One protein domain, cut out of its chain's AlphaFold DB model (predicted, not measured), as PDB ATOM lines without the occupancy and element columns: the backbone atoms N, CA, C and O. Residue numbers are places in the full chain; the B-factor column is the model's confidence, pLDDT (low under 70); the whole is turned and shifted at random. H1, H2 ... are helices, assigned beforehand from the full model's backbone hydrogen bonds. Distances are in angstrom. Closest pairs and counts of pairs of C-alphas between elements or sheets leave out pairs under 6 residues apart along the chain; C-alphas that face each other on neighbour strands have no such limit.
ATOM      1  N   LEU A 107      86.167 252.361 176.045       81.75
ATOM      2  CA  LEU A 107      85.962 251.054 175.435       81.75
ATOM      3  C   LEU A 107      85.624 251.181 173.941       81.75
ATOM      4  O   LEU A 107      84.704 251.916 173.571       81.75
ATOM      5  N   PRO A 108      86.300 250.417 173.066       84.38
ATOM      6  CA  PRO A 108      85.915 250.308 171.666       84.38
ATOM      7  C   PRO A 108      84.444 249.915 171.478       84.38
ATOM      8  O   PRO A 108      83.945 248.977 172.108       84.38
ATOM      9  N   ARG A 109      83.765 250.578 170.530       80.75
ATOM     10  CA  ARG A 109      82.351 250.316 170.194       80.75
ATOM     11  C   ARG A 109      82.072 248.849 169.854       80.75
ATOM     12  O   ARG A 109      80.988 248.360 170.155       80.75
ATOM     13  N   SER A 110      83.040 248.148 169.262       83.50
ATOM     14  CA  SER A 110      82.931 246.721 168.941       83.50
ATOM     15  C   SER A 110      82.695 245.862 170.185       83.50
ATOM     16  O   SER A 110      81.820 245.002 170.173       83.50
ATOM     17  N   TYR A 111      83.401 246.127 171.289       86.62
ATOM     18  CA  TYR A 111      83.180 245.404 172.543       86.62
ATOM     19  C   TYR A 111      81.827 245.740 173.159       86.62
ATOM     20  O   TYR A 111      81.113 244.841 173.595       86.62
ATOM     21  N   VAL A 112      81.441 247.018 173.137       84.25
ATOM     22  CA  VAL A 112      80.137 247.466 173.649       84.25
ATOM     23  C   VAL A 112      78.998 246.746 172.928       84.25
ATOM     24  O   VAL A 112      78.081 246.244 173.572       84.25
ATOM     25  N   GLN A 113      79.071 246.636 171.600       84.94
ATOM     26  CA  GLN A 113      78.081 245.905 170.807       84.94
ATOM     27  C   GLN A 113      78.010 244.431 171.210       84.94
ATOM     28  O   GLN A 113      76.920 243.922 171.463       84.94
ATOM     29  N   VAL A 114      79.152 243.756 171.336       87.38
ATOM     30  CA  VAL A 114      79.182 242.342 171.733       87.38
ATOM     31  C   VAL A 114      78.565 242.143 173.115       87.38
ATOM     32  O   VAL A 114      77.741 241.246 173.281       87.38
ATOM     33  N   VAL A 115      78.861 243.013 174.084       87.38
ATOM     34  CA  VAL A 115      78.227 242.944 175.408       87.38
ATOM     35  C   VAL A 115      76.725 243.225 175.332       87.38
ATOM     36  O   VAL A 115      75.941 242.563 176.010       87.38
ATOM     37  N   LYS A 116      76.272 244.153 174.483       81.38
ATOM     38  CA  LYS A 116      74.839 244.429 174.304       81.38
ATOM     39  C   LYS A 116      74.076 243.256 173.691       81.38
ATOM     40  O   LYS A 116      72.962 242.991 174.137       81.38
ATOM     41  N   TYR A 117      74.675 242.498 172.776       84.12
ATOM     42  CA  TYR A 117      74.010 241.369 172.113       84.12
ATOM     43  C   TYR A 117      74.245 240.004 172.780       84.12
ATOM     44  O   TYR A 117      73.424 239.105 172.619       84.12
ATOM     45  N   SER A 118      75.304 239.846 173.577       85.56
ATOM     46  CA  SER A 118      75.594 238.622 174.334       85.56
ATOM     47  C   SER A 118      75.110 238.724 175.778       85.56
ATOM     48  O   SER A 118      75.265 239.763 176.413       85.56
ATOM     49  N   ASN A 119      74.570 237.643 176.341       81.88
ATOM     50  CA  ASN A 119      74.281 237.549 177.780       81.88
ATOM     51  C   ASN A 119      75.398 236.844 178.563       81.88
ATOM     52  O   ASN A 119      75.199 236.518 179.726       81.88
ATOM     53  N   SER A 120      76.549 236.596 177.936       86.06
ATOM     54  CA  SER A 120      77.680 235.870 178.516       86.06
ATOM     55  C   SER A 120      79.018 236.552 178.197       86.06
ATOM     56  O   SER A 120      79.143 237.128 177.112       86.06
ATOM     57  N   PRO A 121      80.030 236.466 179.086       89.75
ATOM     58  CA  PRO A 121      81.395 236.911 178.799       89.75
ATOM     59  C   PRO A 121      82.141 236.084 177.742       89.75
ATOM     60  O   PRO A 121      83.154 236.568 177.240       89.75
ATOM     61  N   PHE A 122      81.668 234.887 177.360       90.62
ATOM     62  CA  PHE A 122      82.420 233.988 176.460       90.62
ATOM     63  C   PHE A 122      82.854 234.646 175.143       90.62
ATOM     64  O   PHE A 122      84.029 234.526 174.800       90.62
ATOM     65  N   PRO A 123      81.990 235.395 174.423       90.06
ATOM     66  CA  PRO A 123      82.393 236.020 173.166       90.06
ATOM     67  C   PRO A 123      83.508 237.053 173.341       90.06
ATOM     68  O   PRO A 123      84.383 237.149 172.489       90.06
ATOM     69  N   ILE A 124      83.527 237.793 174.456       92.06
ATOM     70  CA  ILE A 124      84.592 238.766 174.735       92.06
ATOM     71  C   ILE A 124      85.914 238.048 175.024       92.06
ATOM     72  O   ILE A 124      86.955 238.479 174.533       92.06
ATOM     73  N   VAL A 125      85.879 236.945 175.779       91.12
ATOM     74  CA  VAL A 125      87.073 236.128 176.063       91.12
ATOM     75  C   VAL A 125      87.600 235.467 174.787       91.12
ATOM     76  O   VAL A 125      88.802 235.502 174.541       91.12
ATOM     77  N   GLY A 126      86.713 234.955 173.928       88.75
ATOM     78  CA  GLY A 126      87.077 234.436 172.606       88.75
ATOM     79  C   GLY A 126      87.754 235.493 171.740       88.75
ATOM     80  O   GLY A 126      88.877 235.289 171.294       88.75
ATOM     81  N   MET A 127      87.151 236.681 171.620       88.06
ATOM     82  CA  MET A 127      87.768 237.812 170.916       88.06
ATOM     83  C   MET A 127      89.131 238.208 171.497       88.06
ATOM     84  O   MET A 127      89.981 238.707 170.758       88.06
ATOM     85  N   ALA A 128      89.336 238.036 172.807       89.19
ATOM     86  CA  ALA A 128      90.627 238.269 173.442       89.19
ATOM     87  C   ALA A 128      91.671 237.266 172.973       89.19
ATOM     88  O   ALA A 128      92.716 237.669 172.472       89.19
ATOM     89  N   ILE A 129      91.368 235.977 173.067       88.81
ATOM     90  CA  ILE A 129      92.280 234.906 172.663       88.81
ATOM     91  C   ILE A 129      92.591 234.988 171.163       88.81
ATOM     92  O   ILE A 129      93.762 234.966 170.784       88.81
ATOM     93  N   ASP A 130      91.580 235.192 170.318       86.75
ATOM     94  CA  ASP A 130      91.747 235.283 168.862       86.75
ATOM     95  C   ASP A 130      92.621 236.472 168.449       86.75
ATOM     96  O   ASP A 130      93.406 236.388 167.509       86.75
ATOM     97  N   ARG A 131      92.504 237.604 169.155       87.25
ATOM     98  CA  ARG A 131      93.304 238.804 168.868       87.25
ATOM     99  C   ARG A 131      94.737 238.695 169.392       87.25
ATOM    100  O   ARG A 131      95.616 239.383 168.876       87.25
ATOM    101  N   LEU A 132      94.949 237.925 170.458       87.50
ATOM    102  CA  LEU A 132      96.222 237.855 171.178       87.50
ATOM    103  C   LEU A 132      97.095 236.668 170.767       87.50
ATOM    104  O   LEU A 132      98.287 236.701 171.053       87.50
ATOM    105  N   THR A 133      96.529 235.658 170.104       84.38
ATOM    106  CA  THR A 133      97.252 234.463 169.648       84.38
ATOM    107  C   THR A 133      97.435 234.463 168.134       84.38
ATOM    108  O   THR A 133      96.602 234.978 167.390       84.38
ATOM    109  N   LYS A 134      98.530 233.873 167.644       74.25
ATOM    110  CA  LYS A 134      98.790 233.775 166.195       74.25
ATOM    111  C   LYS A 134      98.137 232.565 165.538       74.25
ATOM    112  O   LYS A 134      97.966 232.557 164.321       74.25
ATOM    113  N   SER A 135      97.840 231.525 166.316       64.81
ATOM    114  CA  SER A 135      97.456 230.214 165.788       64.81
ATOM    115  C   SER A 135      95.949 230.011 165.625       64.81
ATOM    116  O   SER A 135      95.569 229.068 164.939       64.81
ATOM    117  N   GLY A 136      95.090 230.868 166.198       58.97
ATOM    118  CA  GLY A 136      93.627 230.820 166.017       58.97
ATOM    119  C   GLY A 136      92.972 229.467 166.345       58.97
ATOM    120  O   GLY A 136      91.845 229.210 165.933       58.97
ATOM    121  N   ALA A 137      93.685 228.574 167.038       54.19
ATOM    122  CA  ALA A 137      93.352 227.156 167.152       54.19
ATOM    123  C   ALA A 137      92.846 226.781 168.551       54.19
ATOM    124  O   ALA A 137      93.131 225.689 169.039       54.19
ATOM    125  N   TYR A 138      92.110 227.678 169.209       67.31
ATOM    126  CA  TYR A 138      91.426 227.351 170.457       67.31
ATOM    127  C   TYR A 138      89.970 226.988 170.189       67.31
ATOM    128  O   TYR A 138      89.249 227.697 169.487       67.31
ATOM    129  N   GLN A 139      89.526 225.858 170.740       66.25
ATOM    130  CA  GLN A 139      88.138 225.443 170.593       66.25
ATOM    131  C   GLN A 139      87.265 226.345 171.465       66.25
ATOM    132  O   GLN A 139      87.434 226.406 172.680       66.25
ATOM    133  N   HIS A 140      86.282 227.016 170.857       70.75
ATOM    134  CA  HIS A 140      85.326 227.860 171.584       70.75
ATOM    135  C   HIS A 140      84.656 227.137 172.762       70.75
ATOM    136  O   HIS A 140      84.342 227.766 173.768       70.75
ATOM    137  N   LYS A 141      84.484 225.814 172.662       74.75
ATOM    138  CA  LYS A 141      83.917 224.984 173.726       74.75
ATOM    139  C   LYS A 141      84.766 224.996 175.004       74.75
ATOM    140  O   LYS A 141      84.204 225.124 176.088       74.75
ATOM    141  N   ASP A 142      86.090 224.953 174.878       82.44
ATOM    142  CA  ASP A 142      87.003 224.975 176.026       82.44
ATOM    143  C   ASP A 142      86.940 226.332 176.740       82.44
ATOM    144  O   ASP A 142      86.952 226.401 177.969       82.44
ATOM    145  N   ILE A 143      86.807 227.422 175.975       84.38
ATOM    146  CA  ILE A 143      86.635 228.776 176.521       84.38
ATOM    147  C   ILE A 143      85.336 228.861 177.324       84.38
ATOM    148  O   ILE A 143      85.329 229.391 178.434       84.38
ATOM    149  N   GLU A 144      84.232 228.341 176.787       87.31
ATOM    150  CA  GLU A 144      82.960 228.350 177.505       87.31
ATOM    151  C   GLU A 144      83.024 227.565 178.816       87.31
ATOM    152  O   GLU A 144      82.530 228.056 179.830       87.31
ATOM    153  N   GLU A 145      83.612 226.367 178.810       87.94
ATOM    154  CA  GLU A 145      83.704 225.517 180.001       87.94
ATOM    155  C   GLU A 145      84.536 226.188 181.104       87.94
ATOM    156  O   GLU A 145      84.039 226.349 182.221       87.94
ATOM    157  N   ASN A 146      85.728 226.696 180.773       86.50
ATOM    158  CA  ASN A 146      86.600 227.379 181.736       86.50
ATOM    159  C   ASN A 146      85.955 228.657 182.292       86.50
ATOM    160  O   ASN A 146      85.959 228.904 183.497       86.50
ATOM    161  N   VAL A 147      85.346 229.481 181.433       88.81
ATOM    162  CA  VAL A 147      84.710 230.718 181.903       88.81
ATOM    163  C   VAL A 147      83.460 230.408 182.734       88.81
ATOM    164  O   VAL A 147      83.201 231.110 183.708       88.81
ATOM    165  N   ARG A 148      82.686 229.356 182.423       89.31
ATOM    166  CA  ARG A 148      81.564 228.921 183.280       89.31
ATOM    167  C   ARG A 148      82.036 228.491 184.660       89.31
ATOM    168  O   ARG A 148      81.375 228.843 185.634       89.31
ATOM    169  N   GLU A 149      83.150 227.771 184.742       88.31
ATOM    170  CA  GLU A 149      83.745 227.384 186.020       88.31
ATOM    171  C   GLU A 149      84.074 228.628 186.853       88.31
ATOM    172  O   GLU A 149      83.564 228.764 187.966       88.31
ATOM    173  N   VAL A 150      84.768 229.611 186.268       86.44
ATOM    174  CA  VAL A 150      85.063 230.896 186.929       86.44
ATOM    175  C   VAL A 150      83.791 231.630 187.371       86.44
ATOM    176  O   VAL A 150      83.726 232.189 188.466       86.44
ATOM    177  N   LEU A 151      82.741 231.622 186.545       85.25
ATOM    178  CA  LEU A 151      81.462 232.247 186.892       85.25
ATOM    179  C   LEU A 151      80.717 231.513 188.017       85.25
ATOM    180  O   LEU A 151      79.917 232.142 188.715       85.25
ATOM    181  N   SER A 152      80.958 230.209 188.176       80.56
ATOM    182  CA  SER A 152      80.333 229.354 189.189       80.56
ATOM    183  C   SER A 152      81.005 229.439 190.561       80.56
ATOM    184  O   SER A 152      80.337 229.211 191.571       80.56
ATOM    185  N   LEU A 153      82.288 229.822 190.612       72.25
ATOM    186  CA  LEU A 153      83.004 230.094 191.857       72.25
ATOM    187  C   LEU A 153      82.310 231.264 192.576       72.25
ATOM    188  O   LEU A 153      82.337 232.418 192.142       72.25
ATOM    189  N   SER A 154      81.569 230.940 193.637       55.78
ATOM    190  CA  SER A 154      80.603 231.858 194.230       55.78
ATOM    191  C   SER A 154      81.214 232.823 195.254       55.78
ATOM    192  O   SER A 154      81.975 232.432 196.131       55.78
ATOM    193  N   CYS A 155      80.709 234.056 195.176       50.03
ATOM    194  CA  CYS A 155      80.423 235.046 196.226       50.03
ATOM    195  C   CYS A 155      81.525 235.840 196.952       50.03
ATOM    196  O   CYS A 155      81.187 236.958 197.346       50.03
ATOM    197  N   TYR A 156      82.777 235.392 197.096       48.47
ATOM    198  CA  TYR A 156      83.733 236.131 197.949       48.47
ATOM    199  C   TYR A 156      84.503 237.271 197.250       48.47
ATOM    200  O   TYR A 156      84.555 238.363 197.811       48.47
ATOM    201  N   ASP A 157      84.963 237.098 196.004       56.81
ATOM    202  CA  ASP A 157      85.794 238.121 195.320       56.81
ATOM    203  C   ASP A 157      85.036 239.000 194.306       56.81
ATOM    204  O   ASP A 157      85.582 239.917 193.683       56.81
ATOM    205  N   GLY A 158      83.737 238.737 194.130       71.12
ATOM    206  CA  GLY A 158      82.885 239.510 193.232       71.12
ATOM    207  C   GLY A 158      83.292 239.420 191.750       71.12
ATOM    208  O   GLY A 158      83.932 238.478 191.302       71.12
ATOM    209  N   VAL A 159      82.885 240.412 190.958       79.00
ATOM    210  CA  VAL A 159      83.210 240.549 189.528       79.00
ATOM    211  C   VAL A 159      84.718 240.702 189.327       79.00
ATOM    212  O   VAL A 159      85.230 240.315 188.285       79.00
ATOM    213  N   TYR A 160      85.427 241.232 190.324       75.38
ATOM    214  CA  TYR A 160      86.868 241.459 190.274       75.38
ATOM    215  C   TYR A 160      87.661 240.162 190.285       75.38
ATOM    216  O   TYR A 160      88.397 239.917 189.331       75.38
ATOM    217  N   GLY A 161      87.421 239.292 191.268       77.56
ATOM    218  CA  GLY A 161      88.052 237.972 191.272       77.56
ATOM    219  C   GLY A 161      87.713 237.172 190.018       77.56
ATOM    220  O   GLY A 161      88.581 236.559 189.411       77.56
ATOM    221  N   GLN A 162      86.474 237.268 189.527       84.56
ATOM    222  CA  GLN A 162      86.088 236.593 188.280       84.56
ATOM    223  C   GLN A 162      86.871 237.106 187.060       84.56
ATOM    224  O   GLN A 162      87.224 236.332 186.173       84.56
ATOM    225  N   VAL A 163      87.174 238.404 187.000       87.44
ATOM    226  CA  VAL A 163      87.996 238.986 185.926       87.44
ATOM    227  C   VAL A 163      89.458 238.577 186.069       87.44
ATOM    228  O   VAL A 163      90.085 238.305 185.049       87.44
ATOM    229  N   SER A 164      89.975 238.491 187.299       83.25
ATOM    230  CA  SER A 164      91.323 237.987 187.603       83.25
ATOM    231  C   SER A 164      91.534 236.586 187.047       83.25
ATOM    232  O   SER A 164      92.458 236.341 186.273       83.25
ATOM    233  N   GLU A 165      90.620 235.673 187.363       87.94
ATOM    234  CA  GLU A 165      90.720 234.289 186.911       87.94
ATOM    235  C   GLU A 165      90.599 234.180 185.386       87.94
ATOM    236  O   GLU A 165      91.371 233.463 184.748       87.94
ATOM    237  N   ILE A 166      89.726 234.979 184.761       90.62
ATOM    238  CA  ILE A 166      89.657 235.058 183.293       90.62
ATOM    239  C   ILE A 166      90.953 235.635 182.701       90.62
ATOM    240  O   ILE A 166      91.414 235.165 181.663       90.62
ATOM    241  N   GLN A 167      91.572 236.629 183.338       90.75
ATOM    242  CA  GLN A 167      92.850 237.185 182.896       90.75
ATOM    243  C   GLN A 167      93.966 236.138 182.962       90.75
ATOM    244  O   GLN A 167      94.722 235.992 181.999       90.75
ATOM    245  N   LYS A 168      94.056 235.388 184.069       90.25
ATOM    246  CA  LYS A 168      95.008 234.278 184.235       90.25
ATOM    247  C   LYS A 168      94.799 233.230 183.144       90.25
ATOM    248  O   LYS A 168      95.768 232.835 182.497       90.25
ATOM    249  N   TYR A 169      93.547 232.864 182.880       90.69
ATOM    250  CA  TYR A 169      93.185 231.961 181.792       90.69
ATOM    251  C   TYR A 169      93.646 232.482 180.419       90.69
ATOM    252  O   TYR A 169      94.270 231.739 179.660       90.69
ATOM    253  N   ILE A 170      93.427 233.766 180.106       90.44
ATOM    254  CA  ILE A 170      93.904 234.386 178.855       90.44
ATOM    255  C   ILE A 170      95.434 234.321 178.763       90.44
ATOM    256  O   ILE A 170      95.963 233.920 177.731       90.44
ATOM    257  N   HIS A 171      96.161 234.683 179.825       91.19
ATOM    258  CA  HIS A 171      97.627 234.646 179.823       91.19
ATOM    259  C   HIS A 171      98.172 233.231 179.607       91.19
ATOM    260  O   HIS A 171      99.071 233.040 178.791       91.19
ATOM    261  N   GLN A 172      97.611 232.241 180.303       90.50
ATOM    262  CA  GLN A 172      97.983 230.835 180.138       90.50
ATOM    263  C   GLN A 172      97.710 230.359 178.712       90.50
ATOM    264  O   GLN A 172      98.558 229.720 178.100       90.50
ATOM    265  N   THR A 173      96.556 230.728 178.162       89.25
ATOM    266  CA  THR A 173      96.163 230.400 176.789       89.25
ATOM    267  C   THR A 173      97.133 230.996 175.767       89.25
ATOM    268  O   THR A 173      97.574 230.303 174.853       89.25
ATOM    269  N   VAL A 174      97.529 232.259 175.942       89.38
ATOM    270  CA  VAL A 174      98.511 232.920 175.069       89.38
ATOM    271  C   VAL A 174      99.885 232.256 175.170       89.38
ATOM    272  O   VAL A 174     100.519 232.006 174.148       89.38
ATOM    273  N   ASP A 175     100.329 231.911 176.377       90.12
ATOM    274  CA  ASP A 175     101.603 231.214 176.583       90.12
ATOM    275  C   ASP A 175     101.624 229.804 175.986       90.12
ATOM    276  O   ASP A 175     102.657 229.356 175.487       90.12
ATOM    277  N   LEU A 176     100.495 229.099 176.031       88.75
ATOM    278  CA  LEU A 176     100.346 227.788 175.405       88.75
ATOM    279  C   LEU A 176     100.356 227.891 173.873       88.75
ATOM    280  O   LEU A 176     100.966 227.047 173.218       88.75
ATOM    281  N   ALA A 177      99.715 228.920 173.308       87.50
ATOM    282  CA  ALA A 177      99.616 229.119 171.862       87.50
ATOM    283  C   ALA A 177     100.932 229.586 171.223       87.50
ATOM    284  O   ALA A 177     101.358 229.043 170.203       87.50
ATOM    285  N   ASP A 178     101.558 230.604 171.817       88.31
ATOM    286  CA  ASP A 178     102.640 231.373 171.194       88.31
ATOM    287  C   ASP A 178     103.996 231.184 171.907       88.31
ATOM    288  O   ASP A 178     105.017 231.717 171.462       88.31
ATOM    289  N   GLY A 179     104.028 230.391 172.985       88.81
ATOM    290  CA  GLY A 179     105.221 230.049 173.757       88.81
ATOM    291  C   GLY A 179     105.279 230.731 175.127       88.81
ATOM    292  O   GLY A 179     104.754 231.821 175.342       88.81
ATOM    293  N   LYS A 180     105.958 230.085 176.083       91.50
ATOM    294  CA  LYS A 180     106.061 230.554 177.475       91.50
ATOM    295  C   LYS A 180     106.560 232.004 177.553       91.50
ATOM    296  O   LYS A 180     107.641 232.315 177.057       91.50
ATOM    297  N   GLY A 181     105.817 232.859 178.258       86.94
ATOM    298  CA  GLY A 181     106.123 234.281 178.411       86.94
ATOM    299  C   GLY A 181     105.574 235.183 177.301       86.94
ATOM    300  O   GLY A 181     105.750 236.397 177.400       86.94
ATOM    301  N   ALA A 182     104.887 234.640 176.290       88.50
ATOM    302  CA  ALA A 182     104.224 235.423 175.251       88.50
ATOM    303  C   ALA A 182     103.209 236.422 175.828       88.50
ATOM    304  O   ALA A 182     103.123 237.551 175.341       88.50
ATOM    305  N   HIS A 183     102.519 236.077 176.922       88.44
ATOM    306  CA  HIS A 183     101.584 236.986 177.590       88.44
ATOM    307  C   HIS A 183     102.233 238.308 178.037       88.44
ATOM    308  O   HIS A 183     101.572 239.345 178.069       88.44
ATOM    309  N   LYS A 184     103.543 238.315 178.324       86.81
ATOM    310  CA  LYS A 184     104.280 239.525 178.731       86.81
ATOM    311  C   LYS A 184     104.430 240.543 177.600       86.81
ATOM    312  O   LYS A 184     104.753 241.699 177.859       86.81
ATOM    313  N   HIS A 185     104.211 240.122 176.355       86.19
ATOM    314  CA  HIS A 185     104.263 240.977 175.171       86.19
ATOM    315  C   HIS A 185     102.893 241.537 174.769       86.19
ATOM    316  O   HIS A 185     102.807 242.301 173.806       86.19
ATOM    317  N   ILE A 186     101.825 241.192 175.495       85.00
ATOM    318  CA  ILE A 186     100.493 241.747 175.257       85.00
ATOM    319  C   ILE A 186     100.520 243.254 175.536       85.00
ATOM    320  O   ILE A 186     101.007 243.710 176.569       85.00
ATOM    321  N   SER A 187      99.957 244.042 174.615       86.19
ATOM    322  CA  SER A 187      99.846 245.487 174.806       86.19
ATOM    323  C   SER A 187      98.988 245.814 176.044       86.19
ATOM    324  O   SER A 187      97.833 245.376 176.106       86.19
ATOM    325  N   PRO A 188      99.482 246.668 176.964       77.88
ATOM    326  CA  PRO A 188      98.731 247.159 178.122       77.88
ATOM    327  C   PRO A 188      97.343 247.704 177.773       77.88
ATOM    328  O   PRO A 188      96.350 247.421 178.443       77.88
ATOM    329  N   LYS A 189      97.265 248.466 176.676       82.56
ATOM    330  CA  LYS A 189      96.019 249.055 176.180       82.56
ATOM    331  C   LYS A 189      95.016 247.977 175.779       82.56
ATOM    332  O   LYS A 189      93.857 248.057 176.174       82.56
ATOM    333  N   ILE A 190      95.473 246.975 175.030       86.25
ATOM    334  CA  ILE A 190      94.625 245.886 174.537       86.25
ATOM    335  C   ILE A 190      94.084 245.066 175.712       86.25
ATOM    336  O   ILE A 190      92.882 244.825 175.781       86.25
ATOM    337  N   MET A 191      94.943 244.688 176.663       87.31
ATOM    338  CA  MET A 191      94.508 243.938 177.844       87.31
ATOM    339  C   MET A 191      93.505 244.744 178.677       87.31
ATOM    340  O   MET A 191      92.451 244.226 179.030       87.31
ATOM    341  N   ARG A 192      93.765 246.034 178.926       84.94
ATOM    342  CA  ARG A 192      92.826 246.905 179.650       84.94
ATOM    343  C   ARG A 192      91.449 246.946 178.983       84.94
ATOM    344  O   ARG A 192      90.445 246.788 179.669       84.94
ATOM    345  N   GLU A 193      91.399 247.136 177.664       85.69
ATOM    346  CA  GLU A 193      90.140 247.145 176.907       85.69
ATOM    347  C   GLU A 193      89.382 245.814 177.060       85.69
ATOM    348  O   GLU A 193      88.175 245.822 177.311       85.69
ATOM    349  N   PHE A 194      90.081 244.675 176.991       90.50
ATOM    350  CA  PHE A 194      89.471 243.363 177.211       90.50
ATOM    351  C   PHE A 194      88.937 243.191 178.631       90.50
ATOM    352  O   PHE A 194      87.782 242.804 178.795       90.50
ATOM    353  N   LEU A 195      89.723 243.518 179.658       89.56
ATOM    354  CA  LEU A 195      89.299 243.368 181.053       89.56
ATOM    355  C   LEU A 195      88.098 244.264 181.383       89.56
ATOM    356  O   LEU A 195      87.173 243.817 182.064       89.56
ATOM    357  N   SER A 196      88.059 245.497 180.868       86.75
ATOM    358  CA  SER A 196      86.900 246.384 181.033       86.75
ATOM    359  C   SER A 196      85.656 245.838 180.314       86.75
ATOM    360  O   SER A 196      84.560 245.856 180.878       86.75
ATOM    361  N   ALA A 197      85.803 245.257 179.120       90.62
ATOM    362  CA  ALA A 197      84.694 244.603 178.421       90.62
ATOM    363  C   ALA A 197      84.199 243.335 179.146       90.62
ATOM    364  O   ALA A 197      82.989 243.122 179.260       90.62
ATOM    365  N   ILE A 198      85.111 242.521 179.690       91.88
ATOM    366  CA  ILE A 198      84.790 241.326 180.487       91.88
ATOM    367  C   ILE A 198      84.012 241.732 181.740       91.88
ATOM    368  O   ILE A 198      82.953 241.164 181.999       91.88
ATOM    369  N   ARG A 199      84.469 242.759 182.474       88.75
ATOM    370  CA  ARG A 199      83.767 243.320 183.645       88.75
ATOM    371  C   ARG A 199      82.320 243.674 183.322       88.75
ATOM    372  O   ARG A 199      81.404 243.242 184.022       88.75
ATOM    373  N   LEU A 200      82.112 244.426 182.243       88.25
ATOM    374  CA  LEU A 200      80.781 244.820 181.790       88.25
ATOM    375  C   LEU A 200      79.919 243.595 181.425       88.25
ATOM    376  O   LEU A 200      78.744 243.522 181.792       88.25
ATOM    377  N   SER A 201      80.509 242.606 180.751       90.94
ATOM    378  CA  SER A 201      79.805 241.388 180.344       90.94
ATOM    379  C   SER A 201      79.434 240.482 181.517       90.94
ATOM    380  O   SER A 201      78.353 239.893 181.509       90.94
ATOM    381  N   ILE A 202      80.292 240.374 182.532       89.56
ATOM    382  CA  ILE A 202      79.992 239.637 183.763       89.56
ATOM    383  C   ILE A 202      78.847 240.325 184.496       89.56
ATOM    384  O   ILE A 202      77.915 239.654 184.925       89.56
ATOM    385  N   TRP A 203      78.855 241.656 184.598       87.00
ATOM    386  CA  TRP A 203      77.739 242.379 185.205       87.00
ATOM    387  C   TRP A 203      76.409 242.079 184.516       87.00
ATOM    388  O   TRP A 203      75.434 241.746 185.192       87.00
ATOM    389  N   LYS A 204      76.386 242.093 183.181       89.00
ATOM    390  CA  LYS A 204      75.202 241.695 182.411       89.00
ATOM    391  C   LYS A 204      74.780 240.248 182.680       89.00
ATOM    392  O   LYS A 204      73.596 239.969 182.879       89.00
ATOM    393  N   TYR A 205      75.744 239.328 182.714       89.56
ATOM    394  CA  TYR A 205      75.502 237.921 183.035       89.56
ATOM    395  C   TYR A 205      74.872 237.771 184.428       89.56
ATOM    396  O   TYR A 205      73.873 237.071 184.588       89.56
ATOM    397  N   ARG A 206      75.377 238.493 185.435       84.88
ATOM    398  CA  ARG A 206      74.836 238.466 186.803       84.88
ATOM    399  C   ARG A 206      73.401 238.987 186.860       84.88
ATOM    400  O   ARG A 206      72.556 238.332 187.459       84.88
ATOM    401  N   LEU A 207      73.101 240.103 186.194       84.06
ATOM    402  CA  LEU A 207      71.737 240.654 186.140       84.06
ATOM    403  C   LEU A 207      70.717 239.678 185.538       84.06
ATOM    404  O   LEU A 207      69.537 239.718 185.884       84.06
ATOM    405  N   THR A 208      71.167 238.791 184.652       84.81
ATOM    406  CA  THR A 208      70.304 237.834 183.955       84.81
ATOM    407  C   THR A 208      70.204 236.481 184.672       84.81
ATOM    408  O   THR A 208      69.114 235.913 184.718       84.81
ATOM    409  N   HIS A 209      71.280 235.995 185.301       85.00
ATOM    410  CA  HIS A 209      71.372 234.614 185.804       85.00
ATOM    411  C   HIS A 209      71.362 234.475 187.334       85.00
ATOM    412  O   HIS A 209      71.085 233.394 187.840       85.00
ATOM    413  N   ILE A 210      71.641 235.542 188.083       81.31
ATOM    414  CA  ILE A 210      71.704 235.519 189.553       81.31
ATOM    415  C   ILE A 210      70.397 236.073 190.131       81.31
ATOM    416  O   ILE A 210      69.771 236.929 189.509       81.31
ATOM    417  N   ASN A 211      69.952 235.593 191.296       82.00
ATOM    418  CA  ASN A 211      68.714 236.087 191.907       82.00
ATOM    419  C   ASN A 211      68.858 237.532 192.434       82.00
ATOM    420  O   ASN A 211      69.955 238.025 192.713       82.00
TER     421      ASN A 211
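Overview. This is residues 107 to 211 of the 339 residues of an uncharacterized protein of Pelagibaculum spongiae (UniProt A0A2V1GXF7). H2 and H6 lie side by side, antiparallel, with H1 packed over one side of this pair and the hairpin of H3 and H4 crossing its other side; short H5 sits at one end. The 105 printed residues include six named helices, H1 to H6 in order, and no named strand: all helix, compact, radius of gyration of the C-alphas 13.1 A, spans 41 by 29 by 24 A.

Along the chain. H1, residues 109 to 117, begins at C-alpha 109 (82.351, 250.316, 170.194). H2 is residues 122 to 132, H3 140 to 152, H4 158 to 178, 30.7 A long, H5 182 to 185. H6, residues 188 to 209, 31.1 A, ends at C-alpha 209 (71.372, 234.614, 185.804).

Arrangement. H1 touches H6, closest C-alphas Val 115 and Ser 201, 5.4 A. H2 touches H4 at a steep tilt of 38 degrees, closest C-alphas Ile 129 and Ile 170, 6.4 A. H5 touches H4. Every O i to N i+4 pair is within hydrogen-bond range in H1, H2, H3, H4 and H6; H5 is too short for one.

Size, cuts and confidence. The printed part has no cut and no long link. Residues 135 to 139 and 154 to 157 have pLDDT under 70.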